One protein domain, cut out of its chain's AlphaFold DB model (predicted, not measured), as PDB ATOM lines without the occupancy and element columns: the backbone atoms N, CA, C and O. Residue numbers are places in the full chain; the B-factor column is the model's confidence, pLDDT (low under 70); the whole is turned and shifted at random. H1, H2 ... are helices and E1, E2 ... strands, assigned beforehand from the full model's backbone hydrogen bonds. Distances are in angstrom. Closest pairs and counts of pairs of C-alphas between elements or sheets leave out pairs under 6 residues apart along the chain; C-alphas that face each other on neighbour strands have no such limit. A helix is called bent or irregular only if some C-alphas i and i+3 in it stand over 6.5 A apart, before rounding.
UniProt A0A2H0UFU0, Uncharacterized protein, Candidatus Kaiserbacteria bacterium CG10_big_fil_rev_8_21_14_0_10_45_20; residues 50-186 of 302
ATOM      1  N   SER A  50       4.579 -30.521 -27.524       72.56
ATOM      2  CA  SER A  50       5.934 -30.586 -28.077       72.56
ATOM      3  C   SER A  50       6.311 -29.267 -28.748       72.56
ATOM      4  O   SER A  50       6.919 -29.268 -29.813       72.56
ATOM      5  N   LEU A  51       5.864 -28.140 -28.178       87.56
ATOM      6  CA  LEU A  51       6.228 -26.826 -28.679       87.56
ATOM      7  C   LEU A  51       7.581 -26.448 -28.090       87.56
ATOM      8  O   LEU A  51       7.710 -26.187 -26.887       87.56
ATOM      9  N   ASN A  52       8.598 -26.442 -28.937       88.62
ATOM     10  CA  ASN A  52       9.946 -26.070 -28.559       88.62
ATOM     11  C   ASN A  52      10.361 -24.803 -29.281       88.62
ATOM     12  O   ASN A  52       9.985 -24.555 -30.423       88.62
ATOM     13  N   ILE A  53      11.139 -24.000 -28.569       90.50
ATOM     14  CA  ILE A  53      11.794 -22.836 -29.132       90.50
ATOM     15  C   ILE A  53      13.272 -22.969 -28.822       90.50
ATOM     16  O   ILE A  53      13.661 -23.069 -27.655       90.50
ATOM     17  N   GLU A  54      14.073 -22.946 -29.873       94.31
ATOM     18  CA  GLU A  54      15.509 -22.746 -29.812       94.31
ATOM     19  C   GLU A  54      15.812 -21.288 -30.150       94.31
ATOM     20  O   GLU A  54      15.174 -20.695 -31.018       94.31
ATOM     21  N   VAL A  55      16.760 -20.683 -29.441       95.81
ATOM     22  CA  VAL A  55      17.156 -19.291 -29.676       95.81
ATOM     23  C   VAL A  55      18.596 -19.283 -30.167       95.81
ATOM     24  O   VAL A  55      19.500 -19.679 -29.419       95.81
ATOM     25  N   ALA A  56      18.803 -18.796 -31.391       94.69
ATOM     26  CA  ALA A  56      20.132 -18.588 -31.948       94.69
ATOM     27  C   ALA A  56      20.935 -17.692 -31.003       94.69
ATOM     28  O   ALA A  56      20.494 -16.606 -30.615       94.69
ATOM     29  N   SER A  57      22.112 -18.164 -30.610       89.25
ATOM     30  CA  SER A  57      22.921 -17.479 -29.592       89.25
ATOM     31  C   SER A  57      24.419 -17.527 -29.862       89.25
ATOM     32  O   SER A  57      25.156 -16.723 -29.291       89.25
ATOM     33  N   SER A  58      24.890 -18.408 -30.752       92.38
ATOM     34  CA  SER A  58      26.298 -18.397 -31.155       92.38
ATOM     35  C   SER A  58      26.568 -17.341 -32.245       92.38
ATOM     36  O   SER A  58      25.748 -17.173 -33.151       92.38
ATOM     37  N   PRO A  59      27.703 -16.614 -32.192       91.69
ATOM     38  CA  PRO A  59      28.067 -15.632 -33.215       91.69
ATOM     39  C   PRO A  59      28.056 -16.185 -34.641       91.69
ATOM     40  O   PRO A  59      27.559 -15.524 -35.549       91.69
ATOM     41  N   GLU A  60      28.598 -17.385 -34.840       92.62
ATOM     42  CA  GLU A  60      28.687 -18.031 -36.147       92.62
ATOM     43  C   GLU A  60      27.293 -18.310 -36.719       92.62
ATOM     44  O   GLU A  60      27.001 -17.940 -37.853       92.62
ATOM     45  N   GLU A  61      26.402 -18.880 -35.909       94.81
ATOM     46  CA  GLU A  61      25.017 -19.153 -36.294       94.81
ATOM     47  C   GLU A  61      24.242 -17.873 -36.628       94.81
ATOM     48  O   GLU A  61      23.553 -17.810 -37.648       94.81
ATOM     49  N   ILE A  62      24.377 -16.827 -35.805       94.38
ATOM     50  CA  ILE A  62      23.701 -15.548 -36.049       94.38
ATOM     51  C   ILE A  62      24.185 -14.933 -37.365       94.38
ATOM     52  O   ILE A  62      23.367 -14.520 -38.184       94.38
ATOM     53  N   VAL A  63      25.499 -14.898 -37.608       95.12
ATOM     54  CA  VAL A  63      26.064 -14.372 -38.861       95.12
ATOM     55  C   VAL A  63      25.529 -15.140 -40.074       95.12
ATOM     56  O   VAL A  63      25.216 -14.529 -41.101       95.12
ATOM     57  N   ASP A  64      25.377 -16.457 -39.966       94.94
ATOM     58  CA  ASP A  64      24.858 -17.301 -41.040       94.94
ATOM     59  C   ASP A  64      23.390 -16.994 -41.348       94.94
ATOM     60  O   ASP A  64      23.014 -16.836 -42.516       94.94
ATOM     61  N   TYR A  65      22.560 -16.850 -40.315       95.69
ATOM     62  CA  TYR A  65      21.161 -16.471 -40.480       95.69
ATOM     63  C   TYR A  65      20.992 -15.053 -41.028       95.69
ATOM     64  O   TYR A  65      20.190 -14.835 -41.940       95.69
ATOM     65  N   GLU A  66      21.779 -14.098 -40.540       95.62
ATOM     66  CA  GLU A  66      21.775 -12.725 -41.042       95.62
ATOM     67  C   GLU A  66      22.185 -12.670 -42.517       95.62
ATOM     68  O   GLU A  66      21.582 -11.939 -43.302       95.62
ATOM     69  N   THR A  67      23.158 -13.492 -42.925       95.81
ATOM     70  CA  THR A  67      23.606 -13.579 -44.325       95.81
ATOM     71  C   THR A  67      22.466 -14.046 -45.225       95.81
ATOM     72  O   THR A  67      22.170 -13.403 -46.236       95.81
ATOM     73  N   LYS A  68      21.760 -15.113 -44.825       94.62
ATOM     74  CA  LYS A  68      20.576 -15.614 -45.542       94.62
ATOM     75  C   LYS A  68      19.473 -14.556 -45.616       94.62
ATOM     76  O   LYS A  68      18.897 -14.344 -46.683       94.62
ATOM     77  N   ARG A  69      19.212 -13.854 -44.508       94.25
ATOM     78  CA  ARG A  69      18.190 -12.801 -44.433       94.25
ATOM     79  C   ARG A  69      18.510 -11.626 -45.348       94.25
ATOM     80  O   ARG A  69      17.666 -11.235 -46.151       94.25
ATOM     81  N   VAL A  70      19.732 -11.100 -45.296       95.25
ATOM     82  CA  VAL A  70      20.176 -10.004 -46.172       95.25
ATOM     83  C   VAL A  70      20.117 -10.425 -47.642       95.25
ATOM     84  O   VAL A  70      19.555  -9.691 -48.455       95.25
ATOM     85  N   ARG A  71      20.603 -11.626 -47.988       94.62
ATOM     86  CA  ARG A  71      20.503 -12.179 -49.349       94.62
ATOM     87  C   ARG A  71      19.058 -12.223 -49.843       94.62
ATOM     88  O   ARG A  71      18.787 -11.828 -50.977       94.62
ATOM     89  N   TRP A  72      18.131 -12.680 -49.003       92.88
ATOM     90  CA  TRP A  72      16.715 -12.731 -49.352       92.88
ATOM     91  C   TRP A  72      16.167 -11.335 -49.672       92.88
ATOM     92  O   TRP A  72      15.578 -11.146 -50.737       92.88
ATOM     93  N   TYR A  73      16.426 -10.333 -48.823       92.00
ATOM     94  CA  TYR A  73      15.955  -8.965 -49.075       92.00
ATOM     95  C   TYR A  73      16.596  -8.331 -50.306       92.00
ATOM     96  O   TYR A  73      15.896  -7.643 -51.043       92.00
ATOM     97  N   LEU A  74      17.874  -8.596 -50.588       93.50
ATOM     98  CA  LEU A  74      18.511  -8.150 -51.831       93.50
ATOM     99  C   LEU A  74      17.810  -8.751 -53.058       93.50
ATOM    100  O   LEU A  74      17.453  -8.027 -53.986       93.50
ATOM    101  N   ASN A  75      17.496 -10.049 -53.027       91.56
ATOM    102  CA  ASN A  75      16.767 -10.724 -54.108       91.56
ATOM    103  C   ASN A  75      15.329 -10.202 -54.284       91.56
ATOM    104  O   ASN A  75      14.751 -10.321 -55.365       91.56
ATOM    105  N   LYS A  76      14.727  -9.644 -53.226       88.75
ATOM    106  CA  LYS A  76      13.370  -9.077 -53.243       88.75
ATOM    107  C   LYS A  76      13.349  -7.549 -53.331       88.75
ATOM    108  O   LYS A  76      12.258  -6.984 -53.416       88.75
ATOM    109  N   TRP A  77      14.507  -6.887 -53.369       90.62
ATOM    110  CA  TRP A  77      14.633  -5.439 -53.182       90.62
ATOM    111  C   TRP A  77      13.733  -4.643 -54.121       90.62
ATOM    112  O   TRP A  77      12.923  -3.834 -53.672       90.62
ATOM    113  N   LYS A  78      13.803  -4.948 -55.422       90.31
ATOM    114  CA  LYS A  78      12.988  -4.287 -56.446       90.31
ATOM    115  C   LYS A  78      11.494  -4.330 -56.112       90.31
ATOM    116  O   LYS A  78      10.835  -3.301 -56.181       90.31
ATOM    117  N   ARG A  79      10.978  -5.491 -55.693       86.75
ATOM    118  CA  ARG A  79       9.564  -5.656 -55.324       86.75
ATOM    119  C   ARG A  79       9.209  -4.840 -54.082       86.75
ATOM    120  O   ARG A  79       8.182  -4.179 -54.073       86.75
ATOM    121  N   TYR A  80      10.040  -4.875 -53.040       85.88
ATOM    122  CA  TYR A  80       9.778  -4.097 -51.822       85.88
ATOM    123  C   TYR A  80       9.792  -2.592 -52.089       85.88
ATOM    124  O   TYR A  80       8.934  -1.880 -51.580       85.88
ATOM    125  N   LYS A  81      10.703  -2.123 -52.944       88.56
ATOM    126  CA  LYS A  81      10.757  -0.730 -53.392       88.56
ATOM    127  C   LYS A  81       9.530  -0.332 -54.215       88.56
ATOM    128  O   LYS A  81       8.962   0.726 -53.981       88.56
ATOM    129  N   GLU A  82       9.086  -1.181 -55.143       87.75
ATOM    130  CA  GLU A  82       7.851  -0.962 -55.920       87.75
ATOM    131  C   GLU A  82       6.607  -0.860 -55.024       87.75
ATOM    132  O   GLU A  82       5.693  -0.099 -55.332       87.75
ATOM    133  N   LEU A  83       6.593  -1.587 -53.903       80.44
ATOM    134  CA  LEU A  83       5.528  -1.552 -52.899       80.44
ATOM    135  C   LEU A  83       5.699  -0.439 -51.843       80.44
ATOM    136  O   LEU A  83       4.842  -0.299 -50.977       80.44
ATOM    137  N   GLY A  84       6.783   0.347 -51.885       82.25
ATOM    138  CA  GLY A  84       7.053   1.423 -50.919       82.25
ATOM    139  C   GLY A  84       7.526   0.958 -49.533       82.25
ATOM    140  O   GLY A  84       7.501   1.729 -48.575       82.25
ATOM    141  N   TYR A  85       7.966  -0.296 -49.409       80.62
ATOM    142  CA  TYR A  85       8.448  -0.898 -48.161       80.62
ATOM    143  C   TYR A  85       9.979  -0.862 -48.007       80.62
ATOM    144  O   TYR A  85      10.523  -1.439 -47.067       80.62
ATOM    145  N   ASP A  86      10.711  -0.206 -48.904       84.12
ATOM    146  CA  ASP A  86      12.173  -0.099 -48.834       84.12
ATOM    147  C   ASP A  86      12.650   0.641 -47.574       84.12
ATOM    148  O   ASP A  86      13.650   0.255 -46.969       84.12
ATOM    149  N   SER A  87      11.888   1.636 -47.112       84.12
ATOM    150  CA  SER A  87      12.210   2.439 -45.921       84.12
ATOM    151  C   SER A  87      12.231   1.652 -44.603       84.12
ATOM    152  O   SER A  87      12.891   2.069 -43.649       84.12
ATOM    153  N   VAL A  88      11.534   0.513 -44.532       82.56
ATOM    154  CA  VAL A  88      11.475  -0.322 -43.321       82.56
ATOM    155  C   VAL A  88      12.514  -1.446 -43.321       82.56
ATOM    156  O   VAL A  88      12.757  -2.047 -42.270       82.56
ATOM    157  N   ILE A  89      13.170  -1.713 -44.456       88.69
ATOM    158  CA  ILE A  89      14.218  -2.731 -44.576       88.69
ATOM    159  C   ILE A  89      15.553  -2.143 -44.124       88.69
ATOM    160  O   ILE A  89      16.056  -1.183 -44.702       88.69
ATOM    161  N   ARG A  90      16.186  -2.772 -43.129       92.75
ATOM    162  CA  ARG A  90      17.582  -2.477 -42.785       92.75
ATOM    163  C   ARG A  90      18.529  -3.457 -43.472       92.75
ATOM    164  O   ARG A  90      18.362  -4.666 -43.349       92.75
ATOM    165  N   LEU A  91      19.554  -2.936 -44.138       94.00
ATOM    166  CA  LEU A  91      20.678  -3.699 -44.693       94.00
ATOM    167  C   LEU A  91      21.983  -3.257 -44.009       94.00
ATOM    168  O   LEU A  91      21.991  -2.192 -43.380       94.00
ATOM    169  N   PRO A  92      23.074  -4.042 -44.097       94.81
ATOM    170  CA  PRO A  92      24.385  -3.579 -43.654       94.81
ATOM    171  C   PRO A  92      24.784  -2.299 -44.393       94.81
ATOM    172  O   PRO A  92      24.543  -2.166 -45.592       94.81
ATOM    173  N   ALA A  93      25.407  -1.356 -43.692       91.88
ATOM    174  CA  ALA A  93      25.690  -0.011 -44.188       91.88
ATOM    175  C   ALA A  93      26.612  -0.002 -45.418       91.88
ATOM    176  O   ALA A  93      26.534   0.907 -46.244       91.88
ATOM    177  N   SER A  94      27.482  -1.006 -45.553       92.19
ATOM    178  CA  SER A  94      28.375  -1.165 -46.707       92.19
ATOM    179  C   SER A  94      27.717  -1.837 -47.915       92.19
ATOM    180  O   SER A  94      28.347  -1.926 -48.968       92.19
ATOM    181  N   ILE A  95      26.476  -2.315 -47.793       93.88
ATOM    182  CA  ILE A  95      25.758  -3.009 -48.861       93.88
ATOM    183  C   ILE A  95      24.816  -2.029 -49.556       93.88
ATOM    184  O   ILE A  95      23.859  -1.530 -48.968       93.88
ATOM    185  N   ASN A  96      25.070  -1.782 -50.841       91.12
ATOM    186  CA  ASN A  96      24.160  -1.030 -51.696       91.12
ATOM    187  C   ASN A  96      23.174  -1.993 -52.384       91.12
ATOM    188  O   ASN A  96      23.611  -2.770 -53.237       91.12
ATOM    189  N   PRO A  97      21.864  -1.932 -52.083       90.38
ATOM    190  CA  PRO A  97      20.882  -2.842 -52.670       90.38
ATOM    191  C   PRO A  97      20.603  -2.613 -54.160       90.38
ATOM    192  O   PRO A  97      20.004  -3.467 -54.806       90.38
ATOM    193  N   GLU A  98      21.037  -1.484 -54.725       88.38
ATOM    194  CA  GLU A  98      20.941  -1.215 -56.166       88.38
ATOM    195  C   GLU A  98      22.105  -1.847 -56.959       88.38
ATOM    196  O   GLU A  98      22.123  -1.792 -58.189       88.38
ATOM    197  N   SER A  99      23.095  -2.437 -56.275       83.06
ATOM    198  CA  SER A  99      24.208  -3.145 -56.914       83.06
ATOM    199  C   SER A  99      23.794  -4.556 -57.338       83.06
ATOM    200  O   SER A  99      23.242  -5.313 -56.543       83.06
ATOM    201  N   MET A 100      24.096  -4.942 -58.582       63.25
ATOM    202  CA  MET A 100      23.692  -6.240 -59.144       63.25
ATOM    203  C   MET A 100      24.578  -7.430 -58.726       63.25
ATOM    204  O   MET A 100      24.192  -8.566 -58.985       63.25
ATOM    205  N   GLU A 101      25.738  -7.209 -58.095       80.31
ATOM    206  CA  GLU A 101      26.788  -8.243 -57.952       80.31
ATOM    207  C   GLU A 101      27.234  -8.534 -56.511       80.31
ATOM    208  O   GLU A 101      28.309  -9.080 -56.298       80.31
ATOM    209  N   VAL A 102      26.426  -8.209 -55.499       87.50
ATOM    210  CA  VAL A 102      26.816  -8.480 -54.105       87.50
ATOM    211  C   VAL A 102      26.869  -9.996 -53.847       87.50
ATOM    212  O   VAL A 102      25.841 -10.677 -53.896       87.50
ATOM    213  N   THR A 103      28.047 -10.534 -53.538       92.19
ATOM    214  CA  THR A 103      28.301 -11.956 -53.230       92.19
ATOM    215  C   THR A 103      28.000 -12.308 -51.766       92.19
ATOM    216  O   THR A 103      27.867 -11.428 -50.920       92.19
ATOM    217  N   ASP A 104      27.838 -13.601 -51.446       93.06
ATOM    218  CA  ASP A 104      27.558 -14.035 -50.062       93.06
ATOM    219  C   ASP A 104      28.731 -13.745 -49.120       93.06
ATOM    220  O   ASP A 104      28.509 -13.404 -47.961       93.06
ATOM    221  N   ASP A 105      29.963 -13.803 -49.625       94.19
ATOM    222  CA  ASP A 105      31.158 -13.473 -48.848       94.19
ATOM    223  C   ASP A 105      31.217 -11.977 -48.515       94.19
ATOM    224  O   ASP A 105      31.553 -11.611 -47.390       94.19
ATOM    225  N   GLU A 106      30.825 -11.103 -49.449       94.25
ATOM    226  CA  GLU A 106      30.718  -9.661 -49.192       94.25
ATOM    227  C   GLU A 106      29.623  -9.340 -48.171       94.25
ATOM    228  O   GLU A 106      29.836  -8.517 -47.279       94.25
ATOM    229  N   ILE A 107      28.471 -10.017 -48.257       96.06
ATOM    230  CA  ILE A 107      27.397  -9.894 -47.261       96.06
ATOM    231  C   ILE A 107      27.904 -10.347 -45.893       96.06
ATOM    232  O   ILE A 107      27.771  -9.608 -44.915       96.06
ATOM    233  N   ARG A 108      28.512 -11.534 -45.815       96.50
ATOM    234  CA  ARG A 108      29.012 -12.090 -44.556       96.50
ATOM    235  C   ARG A 108      30.073 -11.185 -43.936       96.50
ATOM    236  O   ARG A 108      30.000 -10.912 -42.742       96.50
ATOM    237  N   ALA A 109      31.009 -10.666 -44.731       94.56
ATOM    238  CA  ALA A 109      32.034  -9.737 -44.262       94.56
ATOM    239  C   ALA A 109      31.429  -8.423 -43.730       94.56
ATOM    240  O   ALA A 109      31.829  -7.947 -42.666       94.56
ATOM    241  N   ALA A 110      30.432  -7.862 -44.426       94.94
ATOM    242  CA  ALA A 110      29.709  -6.674 -43.969       94.94
ATOM    243  C   ALA A 110      28.997  -6.921 -42.629       94.94
ATOM    244  O   ALA A 110      29.109  -6.118 -41.699       94.94
ATOM    245  N   ILE A 111      28.321  -8.066 -42.508       95.62
ATOM    246  CA  ILE A 111      27.630  -8.479 -41.286       95.62
ATOM    247  C   ILE A 111      28.620  -8.678 -40.145       95.62
ATOM    248  O   ILE A 111      28.382  -8.154 -39.065       95.62
ATOM    249  N   GLN A 112      29.729  -9.388 -40.361       94.50
ATOM    250  CA  GLN A 112      30.746  -9.633 -39.332       94.50
ATOM    251  C   GLN A 112      31.334  -8.326 -38.793       94.50
ATOM    252  O   GLN A 112      31.469  -8.160 -37.579       94.50
ATOM    253  N   ASN A 113      31.623  -7.373 -39.682       90.88
ATOM    254  CA  ASN A 113      32.138  -6.064 -39.298       90.88
ATOM    255  C   ASN A 113      31.161  -5.303 -38.378       90.88
ATOM    256  O   ASN A 113      31.572  -4.721 -37.373       90.88
ATOM    257  N   GLU A 114      29.858  -5.346 -38.667       92.00
ATOM    258  CA  GLU A 114      28.839  -4.727 -37.809       92.00
ATOM    259  C   GLU A 114      28.503  -5.557 -36.561       92.00
ATOM    260  O   GLU A 114      28.224  -4.990 -35.503       92.00
ATOM    261  N   PHE A 115      28.552  -6.888 -36.650       90.56
ATOM    262  CA  PHE A 115      28.204  -7.806 -35.567       90.56
ATOM    263  C   PHE A 115      29.073  -7.555 -34.338       90.56
ATOM    264  O   PHE A 115      28.550  -7.468 -33.232       90.56
ATOM    265  N   HIS A 116      30.379  -7.329 -34.513       85.50
ATOM    266  CA  HIS A 116      31.271  -6.997 -33.398       85.50
ATOM    267  C   HIS A 116      30.831  -5.750 -32.618       85.50
ATOM    268  O   HIS A 116      30.974  -5.711 -31.398       85.50
ATOM    269  N   THR A 117      30.245  -4.762 -33.299       87.81
ATOM    270  CA  THR A 117      29.723  -3.540 -32.663       87.81
ATOM    271  C   THR A 117      28.412  -3.790 -31.913       87.81
ATOM    272  O   THR A 117      28.100  -3.085 -30.958       87.81
ATOM    273  N   ASN A 118      27.647  -4.802 -32.328       89.81
ATOM    274  CA  ASN A 118      26.314  -5.113 -31.807       89.81
ATOM    275  C   ASN A 118      26.280  -6.380 -30.935       89.81
ATOM    276  O   ASN A 118      25.206  -6.780 -30.497       89.81
ATOM    277  N   LYS A 119      27.423  -7.033 -30.695       90.81
ATOM    278  CA  LYS A 119      27.500  -8.364 -30.075       90.81
ATOM    279  C   LYS A 119      26.716  -8.450 -28.762       90.81
ATOM    280  O   LYS A 119      25.912  -9.359 -28.590       90.81
ATOM    281  N   ASN A 120      26.893  -7.465 -27.884       92.94
ATOM    282  CA  ASN A 120      26.194  -7.419 -26.600       92.94
ATOM    283  C   ASN A 120      24.672  -7.290 -26.766       92.94
ATOM    284  O   ASN A 120      23.931  -7.817 -25.940       92.94
ATOM    285  N   ASP A 121      24.199  -6.601 -27.809       93.56
ATOM    286  CA  ASP A 121      22.766  -6.476 -28.088       93.56
ATOM    287  C   ASP A 121      22.177  -7.814 -28.542       93.56
ATOM    288  O   ASP A 121      21.100  -8.180 -28.086       93.56
ATOM    289  N   TYR A 122      22.890  -8.563 -29.393       94.75
ATOM    290  CA  TYR A 122      22.479  -9.914 -29.791       94.75
ATOM    291  C   TYR A 122      22.413 -10.860 -28.587       94.75
ATOM    292  O   TYR A 122      21.392 -11.512 -28.387       94.75
ATOM    293  N   GLU A 123      23.469 -10.903 -27.770       93.38
ATOM    294  CA  GLU A 123      23.538 -11.771 -26.586       93.38
ATOM    295  C   GLU A 123      22.439 -11.428 -25.570       93.38
ATOM    296  O   GLU A 123      21.691 -12.304 -25.142       93.38
ATOM    297  N   SER A 124      22.280 -10.142 -25.233       92.94
ATOM    298  CA  SER A 124      21.269  -9.699 -24.260       92.94
ATOM    299  C   SER A 124      19.848 -10.004 -24.735       92.94
ATOM    300  O   SER A 124      18.985 -10.400 -23.952       92.94
ATOM    301  N   TYR A 125      19.595  -9.833 -26.030       94.19
ATOM    302  CA  TYR A 125      18.273 -10.047 -26.597       94.19
ATOM    303  C   TYR A 125      17.944 -11.535 -26.774       94.19
ATOM    304  O   TYR A 125      16.799 -11.928 -26.558       94.19
ATOM    305  N   ALA A 126      18.938 -12.386 -27.051       94.44
ATOM    306  CA  ALA A 126      18.771 -13.839 -26.990       94.44
ATOM    307  C   ALA A 126      18.341 -14.303 -25.585       94.44
ATOM    308  O   ALA A 126      17.431 -15.124 -25.462       94.44
ATOM    309  N   GLU A 127      18.932 -13.746 -24.522       94.31
ATOM    310  CA  GLU A 127      18.498 -14.033 -23.146       94.31
ATOM    311  C   GLU A 127      17.080 -13.514 -22.867       94.31
ATOM    312  O   GLU A 127      16.270 -14.237 -22.287       94.31
ATOM    313  N   THR A 128      16.719 -12.331 -23.380       93.88
ATOM    314  CA  THR A 128      15.341 -11.809 -23.270       93.88
ATOM    315  C   THR A 128      14.325 -12.765 -23.908       93.88
ATOM    316  O   THR A 128      13.262 -13.008 -23.336       93.88
ATOM    317  N   PHE A 129      14.646 -13.377 -25.054       94.56
ATOM    318  CA  PHE A 129      13.771 -14.385 -25.662       94.56
ATOM    319  C   PHE A 129      13.636 -15.651 -24.827       94.56
ATOM    320  O   PHE A 129      12.536 -16.193 -24.729       94.56
ATOM    321  N   LYS A 130      14.717 -16.117 -24.196       93.75
ATOM    322  CA  LYS A 130      14.658 -17.277 -23.294       93.75
ATOM    323  C   LYS A 130      13.766 -16.993 -22.082       93.75
ATOM    324  O   LYS A 130      12.958 -17.841 -21.704       93.75
ATOM    325  N   GLU A 131      13.857 -15.795 -21.506       94.00
ATOM    326  CA  GLU A 131      13.000 -15.353 -20.396       94.00
ATOM    327  C   GLU A 131      11.526 -15.209 -20.814       94.00
ATOM    328  O   GLU A 131      10.620 -15.690 -20.122       94.00
ATOM    329  N   ALA A 132      11.277 -14.597 -21.976       94.44
ATOM    330  CA  ALA A 132       9.941 -14.475 -22.547       94.44
ATOM    331  C   ALA A 132       9.329 -15.857 -22.812       94.44
ATOM    332  O   ALA A 132       8.193 -16.120 -22.417       94.44
ATOM    333  N   TRP A 133      10.104 -16.777 -23.389       93.25
ATOM    334  CA  TRP A 133       9.668 -18.144 -23.643       93.25
ATOM    335  C   TRP A 133       9.357 -18.915 -22.355       93.25
ATOM    336  O   TRP A 133       8.340 -19.606 -22.282       93.25
ATOM    337  N   SER A 134      10.168 -18.744 -21.307       91.19
ATOM    338  CA  SER A 134       9.882 -19.292 -19.975       91.19
ATOM    339  C   SER A 134       8.525 -18.806 -19.447       91.19
ATOM    340  O   SER A 134       7.677 -19.609 -19.052       91.19
ATOM    341  N   THR A 135       8.264 -17.498 -19.552       92.44
ATOM    342  CA  THR A 135       6.975 -16.897 -19.170       92.44
ATOM    343  C   THR A 135       5.814 -17.478 -19.983       92.44
ATOM    344  O   THR A 135       4.747 -17.771 -19.437       92.44
ATOM    345  N   MET A 136       6.009 -17.672 -21.288       91.56
ATOM    346  CA  MET A 136       4.995 -18.248 -22.171       91.56
ATOM    347  C   MET A 136       4.689 -19.702 -21.822       91.56
ATOM    348  O   MET A 136       3.512 -20.055 -21.755       91.56
ATOM    349  N   ARG A 137       5.705 -20.529 -21.539       90.38
ATOM    350  CA  ARG A 137       5.508 -21.920 -21.098       90.38
ATOM    351  C   ARG A 137       4.688 -22.013 -19.816       90.38
ATOM    352  O   ARG A 137       3.852 -22.900 -19.706       90.38
ATOM    353  N   GLU A 138       4.907 -21.103 -18.871       90.38
ATOM    354  CA  GLU A 138       4.184 -21.101 -17.597       90.38
ATOM    355  C   GLU A 138       2.734 -20.612 -17.742       90.38
ATOM    356  O   GLU A 138       1.834 -21.163 -17.112       90.38
ATOM    357  N   LYS A 139       2.497 -19.571 -18.552       91.56
ATOM    358  CA  LYS A 139       1.223 -18.830 -18.523       91.56
ATOM    359  C   LYS A 139       0.384 -18.932 -19.791       91.56
ATOM    360  O   LYS A 139      -0.839 -18.938 -19.699       91.56
ATOM    361  N   VAL A 140       1.017 -18.974 -20.962       91.44
ATOM    362  CA  VAL A 140       0.328 -18.919 -22.262       91.44
ATOM    363  C   VAL A 140       0.060 -20.321 -22.798       91.44
ATOM    364  O   VAL A 140      -1.088 -20.650 -23.077       91.44
ATOM    365  N   ILE A 141       1.085 -21.175 -22.888       90.50
ATOM    366  CA  ILE A 141       0.956 -22.535 -23.441       90.50
ATOM    367  C   ILE A 141      -0.165 -23.355 -22.767       90.50
ATOM    368  O   ILE A 141      -0.959 -23.953 -23.498       90.50
ATOM    369  N   PRO A 142      -0.339 -23.346 -21.426       89.75
ATOM    370  CA  PRO A 142      -1.360 -24.168 -20.769       89.75
ATOM    371  C   PRO A 142      -2.807 -23.816 -21.136       89.75
ATOM    372  O   PRO A 142      -3.699 -24.640 -20.955       89.75
ATOM    373  N   ILE A 143      -3.057 -22.599 -21.630       87.62
ATOM    374  CA  ILE A 143      -4.399 -22.145 -22.019       87.62
ATOM    375  C   ILE A 143      -4.631 -22.206 -23.532       87.62
ATOM    376  O   ILE A 143      -5.747 -21.945 -23.985       87.62
ATOM    377  N   MET A 144      -3.606 -22.543 -24.323       89.12
ATOM    378  CA  MET A 144      -3.709 -22.529 -25.781       89.12
ATOM    379  C   MET A 144      -4.725 -23.540 -26.293       89.12
ATOM    380  O   MET A 144      -5.561 -23.154 -27.096       89.12
ATOM    381  N   GLU A 145      -4.734 -24.786 -25.806       87.81
ATOM    382  CA  GLU A 145      -5.695 -25.799 -26.275       87.81
ATOM    383  C   GLU A 145      -7.150 -25.344 -26.070       87.81
ATOM    384  O   GLU A 145      -8.002 -25.562 -26.932       87.81
ATOM    385  N   GLN A 146      -7.433 -24.636 -24.971       84.12
ATOM    386  CA  GLN A 146      -8.763 -24.090 -24.700       84.12
ATOM    387  C   GLN A 146      -9.192 -23.057 -25.751       84.12
ATOM    388  O   GLN A 146     -10.365 -23.018 -26.114       84.12
ATOM    389  N   ILE A 147      -8.265 -22.212 -26.204       83.38
ATOM    390  CA  ILE A 147      -8.541 -21.091 -27.118       83.38
ATOM    391  C   ILE A 147      -8.463 -21.553 -28.580       83.38
ATOM    392  O   ILE A 147      -9.292 -21.199 -29.414       83.38
ATOM    393  N   TYR A 148      -7.471 -22.374 -28.904       86.19
ATOM    394  CA  TYR A 148      -7.218 -22.858 -30.257       86.19
ATOM    395  C   TYR A 148      -8.137 -24.027 -30.608       86.19
ATOM    396  O   TYR A 148      -8.493 -24.209 -31.766       86.19
ATOM    397  N   GLY A 149      -8.571 -24.811 -29.621       85.00
ATOM    398  CA  GLY A 149      -9.336 -26.036 -29.847       85.00
ATOM    399  C   GLY A 149      -8.486 -27.214 -30.335       85.00
ATOM    400  O   GLY A 149      -9.055 -28.238 -30.711       85.00
ATOM    401  N   PHE A 150      -7.156 -27.075 -30.330       85.62
ATOM    402  CA  PHE A 150      -6.179 -28.123 -30.624       85.62
ATOM    403  C   PHE A 150      -4.901 -27.915 -29.803       85.62
ATOM    404  O   PHE A 150      -4.582 -26.792 -29.405       85.62
ATOM    405  N   GLN A 151      -4.167 -29.003 -29.570       85.94
ATOM    406  CA  GLN A 151      -2.877 -28.979 -28.886       85.94
ATOM    407  C   GLN A 151      -1.806 -28.405 -29.830       85.94
ATOM    408  O   GLN A 151      -1.564 -28.998 -30.885       85.94
ATOM    409  N   PRO A 152      -1.151 -27.283 -29.491       83.81
ATOM    410  CA  PRO A 152      -0.090 -26.729 -30.320       83.81
ATOM    411  C   PRO A 152       1.181 -27.592 -30.228       83.81
ATOM    412  O   PRO A 152       1.540 -28.088 -29.156       83.81
ATOM    413  N   ALA A 153       1.867 -27.757 -31.357       86.06
ATOM    414  CA  ALA A 153       3.098 -28.532 -31.484       86.06
ATOM    415  C   ALA A 153       3.984 -27.934 -32.585       86.06
ATOM    416  O   ALA A 153       3.461 -27.398 -33.562       86.06
ATOM    417  N   GLY A 154       5.305 -28.031 -32.430       86.88
ATOM    418  CA  GLY A 154       6.269 -27.558 -33.423       86.88
ATOM    419  C   GLY A 154       7.607 -27.181 -32.797       86.88
ATOM    420  O   GLY A 154       7.661 -26.789 -31.632       86.88
ATOM    421  N   ASP A 155       8.674 -27.281 -33.578       90.88
ATOM    422  CA  ASP A 155      10.009 -26.850 -33.181       90.88
ATOM    423  C   ASP A 155      10.348 -25.571 -33.950       90.88
ATOM    424  O   ASP A 155      10.445 -25.579 -35.176       90.88
ATOM    425  N   PHE A 156      10.498 -24.461 -33.231       92.56
ATOM    426  CA  PHE A 156      10.748 -23.148 -33.817       92.56
ATOM    427  C   PHE A 156      12.138 -22.648 -33.453       92.56
ATOM    428  O   PHE A 156      12.615 -22.841 -32.336       92.56
ATOM    429  N   HIS A 157      12.767 -21.942 -34.387       94.75
ATOM    430  CA  HIS A 157      14.069 -21.330 -34.171       94.75
ATOM    431  C   HIS A 157      13.937 -19.807 -34.223       94.75
ATOM    432  O   HIS A 157      13.589 -19.243 -35.258       94.75
ATOM    433  N   ILE A 158      14.214 -19.132 -33.110       95.62
ATOM    434  CA  ILE A 158      14.202 -17.673 -33.003       95.62
ATOM    435  C   ILE A 158      15.589 -17.119 -33.290       95.62
ATOM    436  O   ILE A 158      16.575 -17.554 -32.699       95.62
ATOM    437  N   VAL A 159      15.648 -16.091 -34.134       96.00
ATOM    438  CA  VAL A 159      16.895 -15.409 -34.480       96.00
ATOM    439  C   VAL A 159      16.794 -13.909 -34.182       96.00
ATOM    440  O   VAL A 159      16.092 -13.176 -34.887       96.00
ATOM    441  N   PRO A 160      17.522 -13.405 -33.169       95.31
ATOM    442  CA  PRO A 160      17.829 -11.984 -33.041       95.31
ATOM    443  C   PRO A 160      18.448 -11.439 -34.333       95.31
ATOM    444  O   PRO A 160      19.425 -12.000 -34.821       95.31
ATOM    445  N   THR A 161      17.916 -10.346 -34.886       94.62
ATOM    446  CA  THR A 161      18.432  -9.779 -36.145       94.62
ATOM    447  C   THR A 161      18.574  -8.263 -36.128       94.62
ATOM    448  O   THR A 161      17.743  -7.538 -35.585       94.62
ATOM    449  N   ALA A 162      19.610  -7.742 -36.773       94.25
ATOM    450  CA  ALA A 162      19.759  -6.327 -37.066       94.25
ATOM    451  C   ALA A 162      19.204  -5.938 -38.445       94.25
ATOM    452  O   ALA A 162      19.141  -4.746 -38.744       94.25
ATOM    453  N   TYR A 163      18.831  -6.889 -39.300       94.25
ATOM    454  CA  TYR A 163      18.524  -6.642 -40.710       94.25
ATOM    455  C   TYR A 163      17.094  -7.059 -41.083       94.25
ATOM    456  O   TYR A 163      16.409  -7.796 -40.373       94.25
ATOM    457  N   GLY A 164      16.622  -6.568 -42.226       90.31
ATOM    458  CA  GLY A 164      15.269  -6.819 -42.713       90.31
ATOM    459  C   GLY A 164      14.191  -5.968 -42.040       90.31
ATOM    460  O   GLY A 164      14.463  -4.875 -41.537       90.31
ATOM    461  N   THR A 165      12.953  -6.464 -42.068       86.25
ATOM    462  CA  THR A 165      11.777  -5.859 -41.414       86.25
ATOM    463  C   THR A 165      11.759  -6.143 -39.903       86.25
ATOM    464  O   THR A 165      12.708  -6.711 -39.362       86.25
ATOM    465  N   GLY A 166      10.708  -5.695 -39.202       76.00
ATOM    466  CA  GLY A 166      10.582  -5.794 -37.739       76.00
ATOM    467  C   GLY A 166      10.510  -7.221 -37.174       76.00
ATOM    468  O   GLY A 166      11.110  -7.475 -36.129       76.00
ATOM    469  N   GLY A 167       9.844  -8.136 -37.879       80.88
ATOM    470  CA  GLY A 167       9.616  -9.526 -37.476       80.88
ATOM    471  C   GLY A 167       9.321 -10.428 -38.680       80.88
ATOM    472  O   GLY A 167       9.226  -9.920 -39.806       80.88
ATOM    473  N   GLY A 168       9.240 -11.739 -38.449       84.75
ATOM    474  CA  GLY A 168       8.719 -12.723 -39.403       84.75
ATOM    475  C   GLY A 168       9.743 -13.717 -39.965       84.75
ATOM    476  O   GLY A 168      10.964 -13.495 -39.943       84.75
ATOM    477  N   SER A 169       9.218 -14.824 -40.488       86.25
ATOM    478  CA  SER A 169       9.948 -15.883 -41.188       86.25
ATOM    479  C   SER A 169      10.181 -15.531 -42.668       86.25
ATOM    480  O   SER A 169       9.493 -14.701 -43.263       86.25
ATOM    481  N   LEU A 170      11.220 -16.116 -43.275       83.00
ATOM    482  CA  LEU A 170      11.517 -15.931 -44.710       83.00
ATOM    483  C   LEU A 170      10.817 -16.969 -45.596       83.00
ATOM    484  O   LEU A 170      10.680 -16.766 -46.806       83.00
ATOM    485  N   GLU A 171      10.438 -18.088 -44.989       81.25
ATOM    486  CA  GLU A 171       9.833 -19.263 -45.599       81.25
ATOM    487  C   GLU A 171       9.075 -20.056 -44.527       81.25
ATOM    488  O   GLU A 171       9.393 -19.944 -43.341       81.25
ATOM    489  N   LYS A 172       8.086 -20.847 -44.961       78.88
ATOM    490  CA  LYS A 172       7.300 -21.735 -44.094       78.88
ATOM    491  C   LYS A 172       8.237 -22.667 -43.324       78.88
ATOM    492  O   LYS A 172       9.154 -23.225 -43.926       78.88
ATOM    493  N   ASP A 173       8.001 -22.813 -42.022       80.19
ATOM    494  CA  ASP A 173       8.808 -23.631 -41.102       80.19
ATOM    495  C   ASP A 173      10.281 -23.173 -40.958       80.19
ATOM    496  O   ASP A 173      11.120 -23.886 -40.404       80.19
ATOM    497  N   GLY A 174      10.622 -21.982 -41.464       88.25
ATOM    498  CA  GLY A 174      11.950 -21.387 -41.339       88.25
ATOM    499  C   GLY A 174      12.191 -20.711 -39.981       88.25
ATOM    500  O   GLY A 174      11.291 -20.608 -39.145       88.25
ATOM    501  N   PRO A 175      13.411 -20.191 -39.742       93.38
ATOM    502  CA  PRO A 175      13.690 -19.398 -38.552       93.38
ATOM    503  C   PRO A 175      12.833 -18.126 -38.518       93.38
ATOM    504  O   PRO A 175      12.677 -17.432 -39.530       93.38
ATOM    505  N   VAL A 176      12.336 -17.793 -37.330       94.75
ATOM    506  CA  VAL A 176      11.553 -16.586 -37.069       94.75
ATOM    507  C   VAL A 176      12.489 -15.508 -36.553       94.75
ATOM    508  O   VAL A 176      13.145 -15.648 -35.518       94.75
ATOM    509  N   PHE A 177      12.576 -14.417 -37.297       95.06
ATOM    510  CA  PHE A 177      13.514 -13.354 -36.997       95.06
ATOM    511  C   PHE A 177      12.838 -12.238 -36.227       95.06
ATOM    512  O   PHE A 177      11.746 -11.808 -36.584       95.06
ATOM    513  N   PHE A 178      13.539 -11.689 -35.242       93.56
ATOM    514  CA  PHE A 178      13.052 -10.548 -34.481       93.56
ATOM    515  C   PHE A 178      14.093  -9.448 -34.447       93.56
ATOM    516  O   PHE A 178      15.236  -9.655 -34.029       93.56
ATOM    517  N   ARG A 179      13.690  -8.246 -34.855       91.62
ATOM    518  CA  ARG A 179      14.613  -7.122 -34.959       91.62
ATOM    519  C   ARG A 179      15.081  -6.650 -33.584       91.62
ATOM    520  O   ARG A 179      14.259  -6.475 -32.679       91.62
ATOM    521  N   LEU A 180      16.391  -6.424 -33.438       91.88
ATOM    522  CA  LEU A 180      17.002  -5.901 -32.214       91.88
ATOM    523  C   LEU A 180      16.282  -4.605 -31.802       91.88
ATOM    524  O   LEU A 180      16.051  -3.758 -32.676       91.88
ATOM    525  N   PRO A 181      15.988  -4.390 -30.504       87.75
ATOM    526  CA  PRO A 181      15.176  -3.263 -30.040       87.75
ATOM    527  C   PRO A 181      15.634  -1.899 -30.567       87.75
ATOM    528  O   PRO A 181      14.824  -1.124 -31.066       87.75
ATOM    529  N   LYS A 182      16.946  -1.635 -30.564       86.69
ATOM    530  CA  LYS A 182      17.522  -0.364 -31.042       86.69
ATOM    531  C   LYS A 182      17.330  -0.095 -32.537       86.69
ATOM    532  O   LYS A 182      17.521   1.031 -32.987       86.69
ATOM    533  N   PHE A 183      17.019  -1.130 -33.312       87.50
ATOM    534  CA  PHE A 183      16.768  -1.021 -34.741       87.50
ATOM    535  C   PHE A 183      15.285  -1.101 -35.081       87.50
ATOM    536  O   PHE A 183      14.962  -0.889 -36.248       87.50
ATOM    537  N   ARG A 184      14.389  -1.405 -34.133       79.12
ATOM    538  CA  ARG A 184      12.950  -1.448 -34.409       79.12
ATOM    539  C   ARG A 184      12.450  -0.044 -34.792       79.12
ATOM    540  O   ARG A 184      12.876   0.936 -34.178       79.12
ATOM    541  N   PRO A 185      11.573   0.080 -35.803       68.12
ATOM    542  CA  PRO A 185      10.889   1.343 -36.041       68.12
ATOM    543  C   PRO A 185      10.059   1.716 -34.800       68.12
ATOM    544  O   PRO A 185       9.558   0.818 -34.117       68.12
ATOM    545  N   PRO A 186       9.918   3.013 -34.478       59.44
ATOM    546  CA  PRO A 186       9.089   3.441 -33.362       59.44
ATOM    547  C   PRO A 186       7.640   2.998 -33.597       59.44
ATOM    548  O   PRO A 186       7.010   3.400 -34.573       59.44
TER     549      PRO A 186
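Overview. This is residues 50 to 186 of the 302 residues of an uncharacterized protein of Candidatus Kaiserbacteria bacterium CG10_big_fil_rev_8_21_14_0_10_45_20 (UniProt A0A2H0UFU0). A small, twisted sheet of four strands has one long helical arm, H2b, laid along one face over E1 and E2; near one end of the domain H1 and the other arm of the same bent helix, H2a, cross at a steep angle. At the opposite end of the longest axis is the short helix H3, where residues 145 to 150 stick out. The printed part has 137 residues, with three named helices and four named strands in the order E1 H1 H2 H3 E2 E3 E4; the sheet order is E1 E2 E4 E3, mixed, and the class is mixed, helices and strands. The whole is compact, with a radius of gyration of the C-alphas of 16.5 A and spans of 50 by 33 by 27 A, only just elongated.

Arrangement. E1, residues 51 to 55, is an edge strand, parallel to E2, residues 154 to 161, with N 52 and O 154 at 2.9 A. H1, residues 59 to 82, only grazes the sheet, with its residues 61 to 69. H2, residues 104 to 139, was assigned as one helix by its hydrogen bonds but is bent, with C-alphas 117 and 120 8.0 A apart; its arms, H2a, residues 104 to 117, and H2b, residues 120 to 139, are about perpendicular at 86 degrees. H1 touches H2a with residues 63 to 71 alone, opposite ways at a steep tilt of 64 degrees; the closest C-alphas are those of Thr 67 and Arg 108, 5.6 A. H2b is on the sheet at a height over the sheet of 8.9 A, along the strands, at 1 degrees to E1 on the local plane. H3, residues 141 to 148, is not on the sheet and meets H2b only through their link. E1, H1, H2, H3 and E2 form a strand-helix-strand unit, two parallel neighbour strands with helices between them in the chain. E2 is parallel to E4, residues 176 to 179, with N 176 and O 157 at 2.8 A. E3, residues 167 to 169, and E4 are an antiparallel hairpin, with N 168 and O 177 at 3.1 A. Every O i to N i+4 pair is within hydrogen-bond range in H2b; the counts are 18 of 20 in H1, 9 of 10 in H2a and 2 of 4 in H3.

Along the chain. E1 begins at C-alpha 51 (6.228, -26.826, -28.679) and measures 13.3 A. H1 measures 33.8 A and is irregular, with C-alphas 75 and 78 7.8 A apart and a kink of 56 degrees near residue 76. H2a measures 20.4 A and H2b 28.6 A, ending at C-alpha 139 (1.223, -18.830, -18.523). H3 is irregular too, with C-alphas 142 and 145 7.2 A apart. E2 measures 21.7 A, and E4 ends at C-alpha 179 (14.613, -7.122, -34.959).

Size, cuts and confidence. The C-alphas farthest apart are those of Glu 101 and Gln 146, 51.2 A. The printed part has no cut. The link from H1 to H2, residues 83 to 103, is long. Mean pLDDT of the printed part is 89.6; residues 100, 185 and 186 are under 70.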